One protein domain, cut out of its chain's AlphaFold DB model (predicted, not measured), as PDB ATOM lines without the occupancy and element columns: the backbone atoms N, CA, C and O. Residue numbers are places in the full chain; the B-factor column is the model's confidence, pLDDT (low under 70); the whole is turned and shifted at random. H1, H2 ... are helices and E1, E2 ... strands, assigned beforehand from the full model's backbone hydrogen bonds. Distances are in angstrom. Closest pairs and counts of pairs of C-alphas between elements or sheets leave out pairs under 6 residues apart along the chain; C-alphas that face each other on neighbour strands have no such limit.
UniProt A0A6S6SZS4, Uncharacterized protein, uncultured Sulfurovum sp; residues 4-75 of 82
ATOM      1  N   ASP A   4     520.984 445.618 413.172       95.94
ATOM      2  CA  ASP A   4     520.647 446.799 412.372       95.94
ATOM      3  C   ASP A   4     521.386 448.044 412.877       95.94
ATOM      4  O   ASP A   4     522.024 448.746 412.090       95.94
ATOM      5  N   PHE A   5     521.400 448.273 414.193       95.50
ATOM      6  CA  PHE A   5     522.117 449.410 414.774       95.50
ATOM      7  C   PHE A   5     523.642 449.278 414.639       95.50
ATOM      8  O   PHE A   5     524.353 450.253 414.393       95.50
ATOM      9  N   ILE A   6     524.175 448.056 414.735       95.06
ATOM     10  CA  ILE A   6     525.596 447.794 414.463       95.06
ATOM     11  C   ILE A   6     525.942 448.127 413.004       95.06
ATOM     12  O   ILE A   6     527.007 448.695 412.739       95.06
ATOM     13  N   CYS A   7     525.072 447.769 412.057       95.56
ATOM     14  CA  CYS A   7     525.225 448.124 410.648       95.56
ATOM     15  C   CYS A   7     525.159 449.640 410.436       95.56
ATOM     16  O   CYS A   7     525.971 450.169 409.679       95.56
ATOM     17  N   GLU A   8     524.257 450.342 411.121       96.19
ATOM     18  CA  GLU A   8     524.181 451.806 411.086       96.19
ATOM     19  C   GLU A   8     525.498 452.449 411.544       96.19
ATOM     20  O   GLU A   8     526.082 453.233 410.800       96.19
ATOM     21  N   ILE A   9     526.029 452.044 412.705       95.62
ATOM     22  CA  ILE A   9     527.304 452.557 413.239       95.62
ATOM     23  C   ILE A   9     528.457 452.349 412.248       95.62
ATOM     24  O   ILE A   9     529.275 453.245 412.049       95.62
ATOM     25  N   LYS A  10     528.540 451.170 411.623       94.62
ATOM     26  CA  LYS A  10     529.632 450.832 410.693       94.62
ATOM     27  C   LYS A  10     529.575 451.606 409.378       94.62
ATOM     28  O   LYS A  10     530.618 451.786 408.756       94.62
ATOM     29  N   ASN A  11     528.381 452.010 408.953       95.06
ATOM     30  CA  ASN A  11     528.164 452.750 407.713       95.06
ATOM     31  C   ASN A  11     528.089 454.269 407.934       95.06
ATOM     32  O   ASN A  11     527.873 455.009 406.978       95.06
ATOM     33  N   TYR A  12     528.249 454.739 409.172       95.19
ATOM     34  CA  TYR A  12     528.191 456.157 409.496       95.19
ATOM     35  C   TYR A  12     529.447 456.881 408.994       95.19
ATOM     36  O   TYR A  12     530.569 456.478 409.300       95.19
ATOM     37  N   GLU A  13     529.267 457.952 408.220       93.06
ATOM     38  CA  GLU A  13     530.383 458.658 407.570       93.06
ATOM     39  C   GLU A  13     531.180 459.539 408.545       93.06
ATOM     40  O   GLU A  13     532.395 459.694 408.410       93.06
ATOM     41  N   GLU A  14     530.503 460.094 409.550       92.31
ATOM     42  CA  GLU A  14     531.098 461.026 410.506       92.31
ATOM     43  C   GLU A  14     531.717 460.316 411.721       92.31
ATOM     44  O   GLU A  14     531.265 459.242 412.132       92.31
ATOM     45  N   PRO A  15     532.729 460.918 412.377       92.44
ATOM     46  CA  PRO A  15     533.294 460.370 413.600       92.44
ATOM     47  C   PRO A  15     532.244 460.236 414.708       92.44
ATOM     48  O   PRO A  15     531.680 461.222 415.187       92.44
ATOM     49  N   LEU A  16     532.053 459.003 415.168       94.94
ATOM     50  CA  LEU A  16     531.147 458.673 416.258       94.94
ATOM     51  C   LEU A  16     531.858 458.703 417.616       94.94
ATOM     52  O   LEU A  16     532.980 458.198 417.764       94.94
ATOM     53  N   PHE A  17     531.178 459.254 418.621       93.06
ATOM     54  CA  PHE A  17     531.664 459.374 419.993       93.06
ATOM     55  C   PHE A  17     530.739 458.689 420.997       93.06
ATOM     56  O   PHE A  17     529.543 458.632 420.779       93.06
ATOM     57  N   TYR A  18     531.248 458.223 422.133       90.88
ATOM     58  CA  TYR A  18     530.426 457.697 423.229       90.88
ATOM     59  C   TYR A  18     530.894 458.249 424.579       90.88
ATOM     60  O   TYR A  18     532.072 458.563 424.760       90.88
ATOM     61  N   ASN A  19     529.972 458.382 425.535       81.94
ATOM     62  CA  ASN A  19     530.231 459.012 426.839       81.94
ATOM     63  C   ASN A  19     530.107 458.043 428.034       81.94
ATOM     64  O   ASN A  19     529.946 458.470 429.176       81.94
ATOM     65  N   SER A  20     530.164 456.731 427.793       77.06
ATOM     66  CA  SER A  20     530.234 455.729 428.863       77.06
ATOM     67  C   SER A  20     531.686 455.325 429.133       77.06
ATOM     68  O   SER A  20     532.560 455.440 428.276       77.06
ATOM     69  N   LYS A  21     531.988 454.861 430.348       67.69
ATOM     70  CA  LYS A  21     533.337 454.384 430.678       67.69
ATOM     71  C   LYS A  21     533.565 452.993 430.087       67.69
ATOM     72  O   LYS A  21     532.901 452.050 430.495       67.69
ATOM     73  N   GLY A  22     534.566 452.857 429.216       64.31
ATOM     74  CA  GLY A  22     535.190 451.561 428.915       64.31
ATOM     75  C   GLY A  22     534.278 450.514 428.267       64.31
ATOM     76  O   GLY A  22     534.428 449.330 428.563       64.31
ATOM     77  N   SER A  23     533.351 450.919 427.391       80.31
ATOM     78  CA  SER A  23     532.542 449.956 426.633       80.31
ATOM     79  C   SER A  23     533.417 449.199 425.630       80.31
ATOM     80  O   SER A  23     534.008 449.778 424.715       80.31
ATOM     81  N   THR A  24     533.477 447.878 425.803       85.50
ATOM     82  CA  THR A  24     534.195 446.978 424.889       85.50
ATOM     83  C   THR A  24     533.511 446.943 423.521       85.50
ATOM     84  O   THR A  24     534.167 446.793 422.493       85.50
ATOM     85  N   GLU A  25     532.192 447.115 423.497       88.06
ATOM     86  CA  GLU A  25     531.360 447.201 422.303       88.06
ATOM     87  C   GLU A  25     531.694 448.458 421.499       88.06
ATOM     88  O   GLU A  25     531.984 448.338 420.310       88.06
ATOM     89  N   ALA A  26     531.758 449.631 422.146       88.56
ATOM     90  CA  ALA A  26     532.183 450.873 421.493       88.56
ATOM     91  C   ALA A  26     533.542 450.701 420.805       88.56
ATOM     92  O   ALA A  26     533.718 451.073 419.647       88.56
ATOM     93  N   TYR A  27     534.488 450.077 421.514       86.88
ATOM     94  CA  TYR A  27     535.824 449.817 420.995       86.88
ATOM     95  C   TYR A  27     535.807 448.881 419.779       86.88
ATOM     96  O   TYR A  27     536.425 449.191 418.762       86.88
ATOM     97  N   LYS A  28     535.066 447.765 419.845       91.38
ATOM     98  CA  LYS A  28     534.907 446.823 418.719       91.38
ATOM     99  C   LYS A  28     534.263 447.468 417.490       91.38
ATOM    100  O   LYS A  28     534.521 447.029 416.374       91.38
ATOM    101  N   LEU A  29     533.430 448.482 417.703       91.94
ATOM    102  CA  LEU A  29     532.757 449.247 416.658       91.94
ATOM    103  C   LEU A  29     533.540 450.500 416.228       91.94
ATOM    104  O   LEU A  29     533.022 451.297 415.454       91.94
ATOM    105  N   CYS A  30     534.772 450.687 416.714       91.12
ATOM    106  CA  CYS A  30     535.613 451.854 416.428       91.12
ATOM    107  C   CYS A  30     534.987 453.212 416.821       91.12
ATOM    108  O   CYS A  30     535.413 454.258 416.324       91.12
ATOM    109  N   VAL A  31     534.028 453.219 417.753       93.31
ATOM    110  CA  VAL A  31     533.414 454.434 418.307       93.31
ATOM    111  C   VAL A  31     534.355 455.036 419.355       93.31
ATOM    112  O   VAL A  31     534.841 454.352 420.261       93.31
ATOM    113  N   ARG A  32     534.651 456.333 419.239       92.00
ATOM    114  CA  ARG A  32     535.683 457.006 420.044       92.00
ATOM    115  C   ARG A  32     535.121 457.470 421.380       92.00
ATOM    116  O   ARG A  32     533.988 457.919 421.463       92.00
ATOM    117  N   HIS A  33     535.913 457.437 422.444       90.94
ATOM    118  CA  HIS A  33     535.449 458.022 423.702       90.94
ATOM    119  C   HIS A  33     535.294 459.545 423.547       90.94
ATOM    120  O   HIS A  33     536.081 460.183 422.847       90.94
ATOM    121  N   LEU A  34     534.312 460.151 424.218       88.75
ATOM    122  CA  LEU A  34     534.005 461.580 424.083       88.75
ATOM    123  C   LEU A  34     535.206 462.478 424.437       88.75
ATOM    124  O   LEU A  34     535.389 463.544 423.855       88.75
ATOM    125  N   SER A  35     536.099 462.028 425.325       87.44
ATOM    126  CA  SER A  35     537.354 462.742 425.618       87.44
ATOM    127  C   SER A  35     538.284 462.882 424.406       87.44
ATOM    128  O   SER A  35     539.065 463.830 424.346       87.44
ATOM    129  N   SER A  36     538.198 461.992 423.414       90.00
ATOM    130  CA  SER A  36     538.958 462.108 422.166       90.00
ATOM    131  C   SER A  36     538.533 463.324 421.341       90.00
ATOM    132  O   SER A  36     539.376 463.882 420.643       90.00
ATOM    133  N   ALA A  37     537.277 463.778 421.450       90.19
ATOM    134  CA  ALA A  37     536.818 465.002 420.788       90.19
ATOM    135  C   ALA A  37     537.552 466.247 421.318       90.19
ATOM    136  O   ALA A  37     537.899 467.136 420.543       90.19
ATOM    137  N   LEU A  38     537.859 466.283 422.622       88.31
ATOM    138  CA  LEU A  38     538.655 467.355 423.229       88.31
ATOM    139  C   LEU A  38     540.096 467.337 422.716       88.31
ATOM    140  O   LEU A  38     540.613 468.361 422.282       88.31
ATOM    141  N   ASN A  39     540.729 466.161 422.726       88.19
ATOM    142  CA  ASN A  39     542.122 466.009 422.297       88.19
ATOM    143  C   ASN A  39     542.314 466.328 420.807       88.19
ATOM    144  O   ASN A  39     543.359 466.841 420.421       88.19
ATOM    145  N   ALA A  40     541.309 466.039 419.979       88.12
ATOM    146  CA  ALA A  40     541.310 466.346 418.552       88.12
ATOM    147  C   ALA A  40     540.938 467.808 418.234       88.12
ATOM    148  O   ALA A  40     540.897 468.178 417.064       88.12
ATOM    149  N   GLY A  41     540.626 468.636 419.240       89.25
ATOM    150  CA  GLY A  41     540.194 470.021 419.033       89.25
ATOM    151  C   GLY A  41     538.797 470.161 418.414       89.25
ATOM    152  O   GLY A  41     538.428 471.248 417.973       89.25
ATOM    153  N   LEU A  42     538.000 469.089 418.398       90.44
ATOM    154  CA  LEU A  42     536.618 469.097 417.904       90.44
ATOM    155  C   LEU A  42     535.643 469.687 418.927       90.44
ATOM    156  O   LEU A  42     534.534 470.079 418.576       90.44
ATOM    157  N   ALA A  43     536.058 469.779 420.189       92.19
ATOM    158  CA  ALA A  43     535.317 470.437 421.248       92.19
ATOM    159  C   ALA A  43     536.262 471.111 422.245       92.19
ATOM    160  O   ALA A  43     537.439 470.766 422.354       92.19
ATOM    161  N   LYS A  44     535.721 472.057 423.011       91.62
ATOM    162  CA  LYS A  44     536.413 472.746 424.106       91.62
ATOM    163  C   LYS A  44     535.664 472.582 425.419       91.62
ATOM    164  O   LYS A  44     534.452 472.384 425.436       91.62
ATOM    165  N   LEU A  45     536.378 472.707 426.529       90.31
ATOM    166  CA  LEU A  45     535.776 472.733 427.859       90.31
ATOM    167  C   LEU A  45     535.491 474.171 428.291       90.31
ATOM    168  O   LEU A  45     536.347 475.045 428.173       90.31
ATOM    169  N   SER A  46     534.295 474.414 428.822       88.81
ATOM    170  CA  SER A  46     533.919 475.700 429.410       88.81
ATOM    171  C   SER A  46     532.863 475.502 430.493       88.81
ATOM    172  O   SER A  46     531.823 474.902 430.245       88.81
ATOM    173  N   ASN A  47     533.121 475.996 431.708       87.12
ATOM    174  CA  ASN A  47     532.163 476.014 432.824       87.12
ATOM    175  C   ASN A  47     531.475 474.663 433.127       87.12
ATOM    176  O   ASN A  47     530.285 474.623 433.429       87.12
ATOM    177  N   GLY A  48     532.204 473.543 433.039       83.56
ATOM    178  CA  GLY A  48     531.641 472.199 433.265       83.56
ATOM    179  C   GLY A  48     530.839 471.635 432.084       83.56
ATOM    180  O   GLY A  48     530.211 470.583 432.202       83.56
ATOM    181  N   TYR A  49     530.880 472.309 430.939       87.00
ATOM    182  CA  TYR A  49     530.331 471.843 429.675       87.00
ATOM    183  C   TYR A  49     531.457 471.518 428.701       87.00
ATOM    184  O   TYR A  49     532.506 472.165 428.690       87.00
ATOM    185  N   MET A  50     531.197 470.538 427.847       90.19
ATOM    186  CA  MET A  50     531.894 470.393 426.582       90.19
ATOM    187  C   MET A  50     531.097 471.151 425.522       90.19
ATOM    188  O   MET A  50     529.908 470.897 425.342       90.19
ATOM    189  N   ILE A  51     531.743 472.101 424.858       91.75
ATOM    190  CA  ILE A  51     531.171 472.903 423.781       91.75
ATOM    191  C   ILE A  51     531.792 472.401 422.477       91.75
ATOM    192  O   ILE A  51     533.006 472.561 422.303       91.75
ATOM    193  N   PRO A  52     531.009 471.772 421.591       92.25
ATOM    194  CA  PRO A  52     531.486 471.374 420.277       92.25
ATOM    195  C   PRO A  52     531.946 472.589 419.460       92.25
ATOM    196  O   PRO A  52     531.314 473.642 419.488       92.25
ATOM    197  N   ASN A  53     533.061 472.462 418.742       90.31
ATOM    198  CA  ASN A  53     533.467 473.444 417.733       90.31
ATOM    199  C   ASN A  53     532.760 473.183 416.390       90.31
ATOM    200  O   ASN A  53     532.604 474.109 415.603       90.31
ATOM    201  N   ASN A  54     532.344 471.933 416.160       86.12
ATOM    202  CA  ASN A  54     531.548 471.435 415.037       86.12
ATOM    203  C   ASN A  54     530.510 470.428 415.561       86.12
ATOM    204  O   ASN A  54     530.542 470.086 416.739       86.12
ATOM    205  N   LEU A  55     529.626 469.926 414.696       90.69
ATOM    206  CA  LEU A  55     528.686 468.855 415.044       90.69
ATOM    207  C   LEU A  55     529.422 467.638 415.625       90.69
ATOM    208  O   LEU A  55     530.443 467.203 415.092       90.69
ATOM    209  N   LEU A  56     528.900 467.095 416.724       93.44
ATOM    210  CA  LEU A  56     529.335 465.817 417.283       93.44
ATOM    211  C   LEU A  56     528.211 464.800 417.188       93.44
ATOM    212  O   LEU A  56     527.065 465.110 417.498       93.44
ATOM    213  N   HIS A  57     528.570 463.573 416.837       94.62
ATOM    214  CA  HIS A  57     527.646 462.452 416.747       94.62
ATOM    215  C   HIS A  57     527.904 461.526 417.935       94.62
ATOM    216  O   HIS A  57     528.954 460.886 418.018       94.62
ATOM    217  N   ILE A  58     526.986 461.514 418.898       92.56
ATOM    218  CA  ILE A  58     527.110 460.772 420.151       92.56
ATOM    219  C   ILE A  58     526.262 459.510 420.076       92.56
ATOM    220  O   ILE A  58     525.046 459.564 419.966       92.56
ATOM    221  N   VAL A  59     526.915 458.368 420.191       93.25
ATOM    222  CA  VAL A  59     526.306 457.049 420.241       93.25
ATOM    223  C   VAL A  59     525.918 456.724 421.677       93.25
ATOM    224  O   VAL A  59     526.761 456.697 422.583       93.25
ATOM    225  N   ASN A  60     524.643 456.405 421.865       90.38
ATOM    226  CA  ASN A  60     524.123 455.772 423.061       90.38
ATOM    227  C   ASN A  60     523.894 454.284 422.769       90.38
ATOM    228  O   ASN A  60     522.976 453.905 422.047       90.38
ATOM    229  N   LEU A  61     524.756 453.442 423.334       87.69
ATOM    230  CA  LEU A  61     524.748 451.996 423.095       87.69
ATOM    231  C   LEU A  61     523.611 451.262 423.814       87.69
ATOM    232  O   LEU A  61     523.230 450.179 423.378       87.69
ATOM    233  N   GLU A  62     523.099 451.821 424.914       87.19
ATOM    234  CA  GLU A  62     522.003 451.226 425.691       87.19
ATOM    235  C   GLU A  62     520.664 451.464 425.001       87.19
ATOM    236  O   GLU A  62     519.852 450.550 424.886       87.19
ATOM    237  N   ASN A  63     520.472 452.686 424.502       90.06
ATOM    238  CA  ASN A  63     519.247 453.095 423.823       90.06
ATOM    239  C   ASN A  63     519.294 452.874 422.308       90.06
ATOM    240  O   ASN A  63     518.309 453.168 421.644       90.06
ATOM    241  N   GLU A  64     520.425 452.409 421.769       92.94
ATOM    242  CA  GLU A  64     520.635 452.184 420.333       92.94
ATOM    243  C   GLU A  64     520.296 453.426 419.492       92.94
ATOM    244  O   GLU A  64     519.485 453.389 418.572       92.94
ATOM    245  N   THR A  65     520.892 454.566 419.853       93.94
ATOM    246  CA  THR A  65     520.651 455.857 419.185       93.94
ATOM    247  C   THR A  65     521.948 456.599 418.882       93.94
ATOM    248  O   THR A  65     522.949 456.446 419.588       93.94
ATOM    249  N   ILE A  66     521.920 457.423 417.832       94.31
ATOM    250  CA  ILE A  66     522.977 458.379 417.489       94.31
ATOM    251  C   ILE A  66     522.390 459.789 417.583       94.31
ATOM    252  O   ILE A  66     521.500 460.166 416.825       94.31
ATOM    253  N   GLU A  67     522.888 460.575 418.528       92.62
ATOM    254  CA  GLU A  67     522.457 461.946 418.787       92.62
ATOM    255  C   GLU A  67     523.423 462.938 418.137       92.62
ATOM    256  O   GLU A  67     524.636 462.859 418.334       92.62
ATOM    257  N   VAL A  68     522.896 463.915 417.398       92.69
ATOM    258  CA  VAL A  68     523.706 465.000 416.831       92.69
ATOM    259  C   VAL A  68     523.673 466.194 417.779       92.69
ATOM    260  O   VAL A  68     522.615 466.766 418.038       92.69
ATOM    261  N   VAL A  69     524.835 466.590 418.290       90.50
ATOM    262  CA  VAL A  69     524.975 467.668 419.271       90.50
ATOM    263  C   VAL A  69     525.794 468.816 418.693       90.50
ATOM    264  O   VAL A  69     526.933 468.626 418.271       90.50
ATOM    265  N   SER A  70     525.223 470.023 418.727       88.44
ATOM    266  CA  SER A  70     525.878 471.259 418.263       88.44
ATOM    267  C   SER A  70     526.088 472.317 419.355       88.44
ATOM    268  O   SER A  70     526.940 473.186 419.201       88.44
ATOM    269  N   ASP A  71     525.381 472.212 420.488       87.00
ATOM    270  CA  ASP A  71     525.319 473.297 421.474       87.00
ATOM    271  C   ASP A  71     526.316 473.109 422.627       87.00
ATOM    272  O   ASP A  71     527.356 473.761 422.728       87.00
ATOM    273  N   LYS A  72     525.963 472.232 423.572       86.50
ATOM    274  CA  LYS A  72     526.746 471.941 424.768       86.50
ATOM    275  C   LYS A  72     526.345 470.592 425.339       86.50
ATOM    276  O   LYS A  72     525.166 470.274 425.459       86.50
ATOM    277  N   ILE A  73     527.339 469.840 425.781       84.81
ATOM    278  CA  ILE A  73     527.166 468.581 426.498       84.81
ATOM    279  C   ILE A  73     527.505 468.866 427.956       84.81
ATOM    280  O   ILE A  73     528.619 469.298 428.275       84.81
ATOM    281  N   LYS A  74     526.544 468.662 428.860       83.06
ATOM    282  CA  LYS A  74     526.798 468.793 430.298       83.06
ATOM    283  C   LYS A  74     527.663 467.621 430.742       83.06
ATOM    284  O   LYS A  74     527.232 466.473 430.678       83.06
ATOM    285  N   LEU A  75     528.865 467.911 431.229       73.94
ATOM    286  CA  LEU A  75     529.700 466.881 431.825       73.94
ATOM    287  C   LEU A  75     529.220 466.668 433.255       73.94
ATOM    288  O   LEU A  75     529.439 467.500 434.136       73.94
TER     289      LEU A  75
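This is residues 4 to 75 of the 82 residues of an uncharacterized protein of uncultured Sulfurovum sp (UniProt A0A6S6SZS4). A small three-stranded sheet of E1, E4 and E5 stands between two ends of an elongated body, with the helix H1 at one end and the hairpin of E2 and E3 at the other. Two short helices, H2 and H3, lie on E1's side of the sheet, away from E5, H2 toward the H1 end and H3 toward the hairpin; after E5 the last residues run back along E3. The printed part has 72 residues with three named helices and five named strands, in the order H1 E1 H2 H3 E2 E3 E4 E5, and its class is mixed, helices and strands. The larger sheet, in the order E1 E4 E5, is mixed, and the sheet of E2 and E3 is antiparallel. The whole is compact, with a radius of gyration of the C-alphas of 11.8 A, and spans 36 by 23 by 21 A.

In the larger sheet, E4 is residues 56 to 60, 12.7 A long, E5 is residues 65 to 69, 12.6 A long, and E1 is residues 16 to 18. C-alpha 69, where E5 ends, is at (524.975, 467.668, 419.271). H1 is residues 4 to 11, 10.7 A long, and begins with C-alpha 4 at (520.647, 446.799, 412.372). H2 is residues 24 to 28 and H3 is residues 35 to 39. E2 is residues 43 to 46, 9.8 A long, and E3 is residues 49 to 52, 9.5 A long; C-alpha 46 is at (533.919, 475.700, 429.410).

E4 is the inner strand. It is parallel to E1 at 52 degrees, with N 17 and O 57 within hydrogen-bond range at 2.8 A. E4 and E5 form a hairpin, antiparallel at 152 degrees, with N 58 and O 67 at 2.8 A. H1, H2 and H3 are on this sheet, but each only grazes it; the closest C-alphas of H1 and E1 are those of Ile 9 and Leu 16, 7.8 A apart. The closest C-alphas of E1 and H2 are those of Tyr 18 and Ala 26, at 7.3 A. The closest C-alphas of H3 and E2 are those of Ala 37 and Ala 43, at 5.7 A. E2 and E3 form a hairpin, antiparallel at 150 degrees, with N 44 and O 51 at 2.9 A. E3 and E4 meet only through their link. Short pairings join residues 17 to 18 of E1 with residues 32 to 33, parallel, and residues 49 to 50 of E3 with residues 73 to 74, antiparallel. In H1, H2 and H3 every O i to N i+4 pair is within hydrogen-bond range.

The two C-alphas farthest apart are those of Asp 4 and Asn 47, 37.5 A. The printed part has no cut. No link is long; H2 to H3 is short and the others are tight. The mean pLDDT of the printed part is 89.4, and residues 21 to 22 are under 70.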